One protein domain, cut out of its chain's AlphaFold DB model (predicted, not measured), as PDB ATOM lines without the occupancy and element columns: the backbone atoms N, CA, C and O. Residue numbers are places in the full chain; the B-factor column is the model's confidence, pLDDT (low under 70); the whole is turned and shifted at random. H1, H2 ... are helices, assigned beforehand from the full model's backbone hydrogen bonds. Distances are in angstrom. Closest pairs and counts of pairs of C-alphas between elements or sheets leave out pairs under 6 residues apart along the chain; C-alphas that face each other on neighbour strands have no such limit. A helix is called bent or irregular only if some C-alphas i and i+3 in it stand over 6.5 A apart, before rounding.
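AT A GLANCE: This is residues 3 to 52 of the 71 residues of an uncharacterized protein of Ignavibacteria bacterium GWA2_35_9 (UniProt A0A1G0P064). Five short helices are strung on loops, and a long stretch with no named element, residues 24 to 36, runs nearly the whole length of the model from H3 at one end to H4 at the other. H1 and H2 form one neighbouring pair and H4 and H5 another, while residues 21 to 26, of which 21 to 23 belong to H3, stick out at the H3 end. The printed part has 50 residues with five named helices in the order H1, H2, H3, H4, H5 and no named strand; the class is all helix, with 25 of the 50 residues in helices. The whole is compact, with a radius of gyration of the C-alphas of 11.0 A, yet elongated in outline, with spans of 32 by 20 by 20 A.

IN THESE COORDINATES: H1, residues 3 to 8, begins at C-alpha 3 at (231.806, 229.332, 168.951) and is 8.8 A long from first to last C-alpha. H2, residues 12 to 16, is 9.0 A long; it is irregular, but only just, with C-alphas 12 and 15 6.9 A apart. H3, residues 20 to 23, measures 5.3 A. H4, residues 37 to 42, is 8.9 A long and begins at C-alpha 37 at (237.171, 236.731, 189.513). H5, residues 46 to 49, measures 5.2 A and ends at C-alpha 49 at (241.122, 232.236, 179.987).

HOW THE PARTS SIT: H1 and H2 are close but not clearly touching; their closest C-alphas, those of Phe 6 and Leu 14, are 7.3 A apart. H2 and H3 are apart, though a tight link of 3 residues joins them. Just before H3, residues 18 to 19 pair with residues 28 to 29, antiparallel, in a pairing too short to be a named strand pair. H3 and H4 are apart. H4 and H5 are close but not clearly touching; their closest C-alphas, those of Arg 41 and Arg 49, are 6.2 A apart. Also apart are, for instance, H1 and H5, and H2 and H4. In H1 and H4 every O i to N i+4 pair is within hydrogen-bond range, in H2 0 of 1 is, with 1 of 2 O i to N i+3 pairs within range, and H3 and H5 are too short for an O i to N i+4 pair.

THE WHOLE: The two C-alphas farthest apart, those of Asn 24 and Glu 35, are 31.8 A apart. The printed part has no cut. The link from H3 to H4, 13 residues, is long; the links H1 to H2, H2 to H3 and H4 to H5 are tight. The mean pLDDT of the printed part is 85.2, and residues 10 to 15 are under 70.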
ATOM      1  N   VAL A   3     233.040 230.134 168.825       78.69
ATOM      2  CA  VAL A   3     231.806 229.332 168.951       78.69
ATOM      3  C   VAL A   3     232.050 227.816 168.847       78.69
ATOM      4  O   VAL A   3     231.481 227.040 169.611       78.69
ATOM      5  N   LYS A   4     232.938 227.357 167.950       81.06
ATOM      6  CA  LYS A   4     233.244 225.918 167.798       81.06
ATOM      7  C   LYS A   4     233.968 225.335 169.015       81.06
ATOM      8  O   LYS A   4     233.739 224.180 169.351       81.06
ATOM      9  N   GLN A   5     234.849 226.111 169.645       76.00
ATOM     10  CA  GLN A   5     235.592 225.682 170.834       76.00
ATOM     11  C   GLN A   5     234.678 225.644 172.058       76.00
ATOM     12  O   GLN A   5     234.652 224.661 172.789       76.00
ATOM     13  N   PHE A   6     233.850 226.675 172.207       76.50
ATOM     14  CA  PHE A   6     232.844 226.774 173.256       76.50
ATOM     15  C   PHE A   6     231.823 225.621 173.194       76.50
ATOM     16  O   PHE A   6     231.583 224.972 174.207       76.50
ATOM     17  N   ARG A   7     231.320 225.258 172.000       77.25
ATOM     18  CA  ARG A   7     230.446 224.076 171.811       77.25
ATOM     19  C   ARG A   7     231.092 222.756 172.240       77.25
ATOM     20  O   ARG A   7     230.404 221.899 172.780       77.25
ATOM     21  N   LYS A   8     232.393 222.578 171.993       76.44
ATOM     22  CA  LYS A   8     233.135 221.361 172.372       76.44
ATOM     23  C   LYS A   8     233.426 221.281 173.867       76.44
ATOM     24  O   LYS A   8     233.472 220.186 174.409       76.44
ATOM     25  N   TYR A   9     233.614 222.429 174.513       71.62
ATOM     26  CA  TYR A   9     233.880 222.521 175.948       71.62
ATOM     27  C   TYR A   9     232.631 222.248 176.812       71.62
ATOM     28  O   TYR A   9     232.725 222.220 178.032       71.62
ATOM     29  N   ASN A  10     231.484 221.985 176.169       63.25
ATOM     30  CA  ASN A  10     230.255 221.468 176.765       63.25
ATOM     31  C   ASN A  10     229.772 222.268 177.981       63.25
ATOM     32  O   ASN A  10     229.662 221.760 179.092       63.25
ATOM     33  N   SER A  11     229.457 223.538 177.759       58.19
ATOM     34  CA  SER A  11     228.783 224.346 178.762       58.19
ATOM     35  C   SER A  11     227.323 224.520 178.348       58.19
ATOM     36  O   SER A  11     227.042 225.244 177.396       58.19
ATOM     37  N   GLY A  12     226.370 223.938 179.087       59.31
ATOM     38  CA  GLY A  12     224.950 224.340 178.996       59.31
ATOM     39  C   GLY A  12     224.756 225.864 179.135       59.31
ATOM     40  O   GLY A  12     223.758 226.418 178.709       59.31
ATOM     41  N   PHE A  13     225.795 226.535 179.629       62.00
ATOM     42  CA  PHE A  13     226.008 227.966 179.749       62.00
ATOM     43  C   PHE A  13     226.131 228.767 178.432       62.00
ATOM     44  O   PHE A  13     226.094 229.994 178.471       62.00
ATOM     45  N   LEU A  14     226.280 228.129 177.260       59.56
ATOM     46  CA  LEU A  14     226.432 228.862 175.985       59.56
ATOM     47  C   LEU A  14     225.207 229.672 175.578       59.56
ATOM     48  O   LEU A  14     225.349 230.608 174.798       59.56
ATOM     49  N   THR A  15     224.024 229.323 176.082       62.56
ATOM     50  CA  THR A  15     222.778 230.042 175.786       62.56
ATOM     51  C   THR A  15     222.768 231.471 176.325       62.56
ATOM     52  O   THR A  15     221.901 232.237 175.933       62.56
ATOM     53  N   HIS A  16     223.714 231.830 177.197       74.94
ATOM     54  CA  HIS A  16     223.813 233.159 177.808       74.94
ATOM     55  C   HIS A  16     224.952 234.013 177.238       74.94
ATOM     56  O   HIS A  16     225.174 235.123 177.719       74.94
ATOM     57  N   PHE A  17     225.699 233.503 176.251       85.25
ATOM     58  CA  PHE A  17     226.744 234.286 175.597       85.25
ATOM     59  C   PHE A  17     226.174 235.093 174.442       85.25
ATOM     60  O   PHE A  17     225.628 234.528 173.493       85.25
ATOM     61  N   GLU A  18     226.434 236.391 174.487       88.88
ATOM     62  CA  GLU A  18     226.228 237.312 173.378       88.88
ATOM     63  C   GLU A  18     227.536 237.478 172.593       88.88
ATOM     64  O   GLU A  18     228.634 237.420 173.158       88.88
ATOM     65  N   TRP A  19     227.451 237.658 171.273       89.56
ATOM     66  CA  TRP A  19     228.618 237.609 170.381       89.56
ATOM     67  C   TRP A  19     228.752 238.890 169.561       89.56
ATOM     68  O   TRP A  19     227.898 239.181 168.729       89.56
ATOM     69  N   GLY A  20     229.880 239.590 169.698       91.31
ATOM     70  CA  GLY A  20     230.174 240.799 168.917       91.31
ATOM     71  C   GLY A  20     230.626 240.531 167.476       91.31
ATOM     72  O   GLY A  20     230.844 241.462 166.711       91.31
ATOM     73  N   CYS A  21     230.800 239.263 167.073       90.44
ATOM     74  CA  CYS A  21     231.516 238.926 165.834       90.44
ATOM     75  C   CYS A  21     230.850 239.485 164.567       90.44
ATOM     76  O   CYS A  21     231.540 239.719 163.579       90.44
ATOM     77  N   MET A  22     229.528 239.666 164.596       90.38
ATOM     78  CA  MET A  22     228.761 240.252 163.492       90.38
ATOM     79  C   MET A  22     228.911 241.779 163.404       90.38
ATOM     80  O   MET A  22     228.533 242.355 162.391       90.38
ATOM     81  N   ASP A  23     229.495 242.405 164.425       95.06
ATOM     82  CA  ASP A  23     229.786 243.838 164.538       95.06
ATOM     83  C   ASP A  23     231.307 244.105 164.600       95.06
ATOM     84  O   ASP A  23     231.788 245.026 165.249       95.06
ATOM     85  N   ASN A  24     232.105 243.240 163.956       91.81
ATOM     86  CA  ASN A  24     233.575 243.322 163.904       91.81
ATOM     87  C   ASN A  24     234.291 243.286 165.276       91.81
ATOM     88  O   ASN A  24     235.489 243.559 165.367       91.81
ATOM     89  N   ASP A  25     233.597 242.879 166.337       92.25
ATOM     90  CA  ASP A  25     234.175 242.662 167.656       92.25
ATOM     91  C   ASP A  25     234.291 241.161 167.947       92.25
ATOM     92  O   ASP A  25     233.321 240.451 168.208       92.25
ATOM     93  N   HIS A  26     235.509 240.628 167.911       90.38
ATOM     94  CA  HIS A  26     235.768 239.206 168.155       90.38
ATOM     95  C   HIS A  26     235.773 238.829 169.646       90.38
ATOM     96  O   HIS A  26     236.582 238.009 170.092       90.38
ATOM     97  N   THR A  27     234.822 239.388 170.392       90.44
ATOM     98  CA  THR A  27     234.600 239.176 171.819       90.44
ATOM     99  C   THR A  27     233.260 238.478 172.048       90.44
ATOM    100  O   THR A  27     232.284 238.671 171.318       90.44
ATOM    101  N   ALA A  28     233.231 237.617 173.064       89.75
ATOM    102  CA  ALA A  28     232.004 237.046 173.597       89.75
ATOM    103  C   ALA A  28     231.725 237.681 174.962       89.75
ATOM    104  O   ALA A  28     232.648 237.846 175.766       89.75
ATOM    105  N   TYR A  29     230.468 238.018 175.213       91.88
ATOM    106  CA  TYR A  29     230.004 238.706 176.409       91.88
ATOM    107  C   TYR A  29     229.091 237.790 177.206       91.88
ATOM    108  O   TYR A  29     228.243 237.108 176.638       91.88
ATOM    109  N   VAL A  30     229.266 237.772 178.524       90.12
ATOM    110  CA  VAL A  30     228.432 236.977 179.423       90.12
ATOM    111  C   VAL A  30     228.421 237.621 180.805       90.12
ATOM    112  O   VAL A  30     229.439 238.152 181.255       90.12
ATOM    113  N   ILE A  31     227.272 237.576 181.475       92.00
ATOM    114  CA  ILE A  31     227.105 238.011 182.864       92.00
ATOM    115  C   ILE A  31     226.779 236.775 183.690       92.00
ATOM    116  O   ILE A  31     225.905 235.994 183.318       92.00
ATOM    117  N   ILE A  32     227.522 236.573 184.776       89.44
ATOM    118  CA  ILE A  32     227.451 235.362 185.593       89.44
ATOM    119  C   ILE A  32     227.512 235.745 187.069       89.44
ATOM    120  O   ILE A  32     228.176 236.720 187.427       89.44
ATOM    121  N   GLU A  33     226.883 234.945 187.920       91.00
ATOM    122  CA  GLU A  33     227.128 234.990 189.359       91.00
ATOM    123  C   GLU A  33     228.364 234.147 189.689       91.00
ATOM    124  O   GLU A  33     228.494 233.013 189.228       91.00
ATOM    125  N   ALA A  34     229.294 234.715 190.455       92.25
ATOM    126  CA  ALA A  34     230.530 234.050 190.851       92.25
ATOM    127  C   ALA A  34     231.030 234.593 192.190       92.25
ATOM    128  O   ALA A  34     230.876 235.777 192.492       92.25
ATOM    129  N   GLU A  35     231.691 233.736 192.965       95.00
ATOM    130  CA  GLU A  35     232.253 234.099 194.274       95.00
ATOM    131  C   GLU A  35     233.533 234.944 194.153       95.00
ATOM    132  O   GLU A  35     233.878 235.704 195.057       95.00
ATOM    133  N   SER A  36     234.249 234.830 193.028       96.25
ATOM    134  CA  SER A  36     235.489 235.565 192.761       96.25
ATOM    135  C   SER A  36     235.757 235.729 191.259       96.25
ATOM    136  O   SER A  36     235.106 235.104 190.417       96.25
ATOM    137  N   HIS A  37     236.754 236.549 190.908       96.12
ATOM    138  CA  HIS A  37     237.171 236.731 189.513       96.12
ATOM    139  C   HIS A  37     237.762 235.441 188.921       96.12
ATOM    140  O   HIS A  37     237.569 235.141 187.742       96.12
ATOM    141  N   GLU A  38     238.470 234.658 189.733       95.06
ATOM    142  CA  GLU A  38     239.039 233.361 189.366       95.06
ATOM    143  C   GLU A  38     237.927 232.345 189.122       95.06
ATOM    144  O   GLU A  38     237.943 231.671 188.093       95.06
ATOM    145  N   ASN A  39     236.932 232.289 190.016       93.19
ATOM    146  CA  ASN A  39     235.756 231.439 189.855       93.19
ATOM    147  C   ASN A  39     235.008 231.778 188.554       93.19
ATOM    148  O   ASN A  39     234.743 230.885 187.750       93.19
ATOM    149  N   ALA A  40     234.799 233.068 188.266       92.69
ATOM    150  CA  ALA A  40     234.180 233.505 187.016       92.69
ATOM    151  C   ALA A  40     234.989 233.103 185.773       92.69
ATOM    152  O   ALA A  40     234.434 232.649 184.770       92.69
ATOM    153  N   ARG A  41     236.322 233.203 185.834       92.56
ATOM    154  CA  ARG A  41     237.209 232.816 184.725       92.56
ATOM    155  C   ARG A  41     237.142 231.319 184.409       92.56
ATOM    156  O   ARG A  41     237.405 230.930 183.270       92.56
ATOM    157  N   MET A  42     236.762 230.474 185.368       89.94
ATOM    158  CA  MET A  42     236.619 229.030 185.146       89.94
ATOM    159  C   MET A  42     235.456 228.671 184.215       89.94
ATOM    160  O   MET A  42     235.533 227.626 183.560       89.94
ATOM    161  N   ALA A  43     234.450 229.547 184.081       86.19
ATOM    162  CA  ALA A  43     233.354 229.396 183.119       86.19
ATOM    163  C   ALA A  43     233.824 229.490 181.656       86.19
ATOM    164  O   ALA A  43     233.134 229.039 180.741       86.19
ATOM    165  N   VAL A  44     235.014 230.049 181.420       87.44
ATOM    166  CA  VAL A  44     235.605 230.170 180.088       87.44
ATOM    167  C   VAL A  44     236.489 228.952 179.777       87.44
ATOM    168  O   VAL A  44     237.252 228.508 180.648       87.44
ATOM    169  N   PRO A  45     236.460 228.412 178.538       87.12
ATOM    170  CA  PRO A  45     237.371 227.353 178.118       87.12
ATOM    171  C   PRO A  45     238.848 227.728 178.350       87.12
ATOM    172  O   PRO A  45     239.228 228.863 178.046       87.12
ATOM    173  N   PRO A  46     239.710 226.794 178.806       89.31
ATOM    174  CA  PRO A  46     241.105 227.059 179.171       89.31
ATOM    175  C   PRO A  46     241.885 227.869 178.136       89.31
ATOM    176  O   PRO A  46     242.575 228.818 178.491       89.31
ATOM    177  N   VAL A  47     241.691 227.558 176.852       89.12
ATOM    178  CA  VAL A  47     242.374 228.204 175.717       89.12
ATOM    179  C   VAL A  47     242.086 229.704 175.572       89.12
ATOM    180  O   VAL A  47     242.799 230.390 174.845       89.12
ATOM    181  N   PHE A  48     241.041 230.218 176.227       89.75
ATOM    182  CA  PHE A  48     240.669 231.632 176.180       89.75
ATOM    183  C   PHE A  48     240.868 232.362 177.512       89.75
ATOM    184  O   PHE A  48     240.861 233.590 177.504       89.75
ATOM    185  N   ARG A  49     241.097 231.653 178.629       90.81
ATOM    186  CA  ARG A  49     241.122 232.236 179.987       90.81
ATOM    187  C   ARG A  49     242.128 233.366 180.153       90.81
ATOM    188  O   ARG A  49     241.807 234.372 180.780       90.81
ATOM    189  N   GLU A  50     243.315 233.214 179.574       93.75
ATOM    190  CA  GLU A  50     244.377 234.228 179.633       93.75
ATOM    191  C   GLU A  50     243.986 235.527 178.919       93.75
ATOM    192  O   GLU A  50     244.401 236.608 179.321       93.75
ATOM    193  N   LYS A  51     243.144 235.431 177.884       92.56
ATOM    194  CA  LYS A  51     242.645 236.578 177.114       92.56
ATOM    195  C   LYS A  51     241.328 237.128 177.667       92.56
ATOM    196  O   LYS A  51     240.828 238.136 177.176       92.56
ATOM    197  N   THR A  52     240.738 236.470 178.665       93.50
ATOM    198  CA  THR A  52     239.458 236.868 179.248       93.50
ATOM    199  C   THR A  52     239.638 237.984 180.265       93.50
ATOM    200  O   THR A  52     240.230 237.803 181.338       93.50
TER     201      THR A  52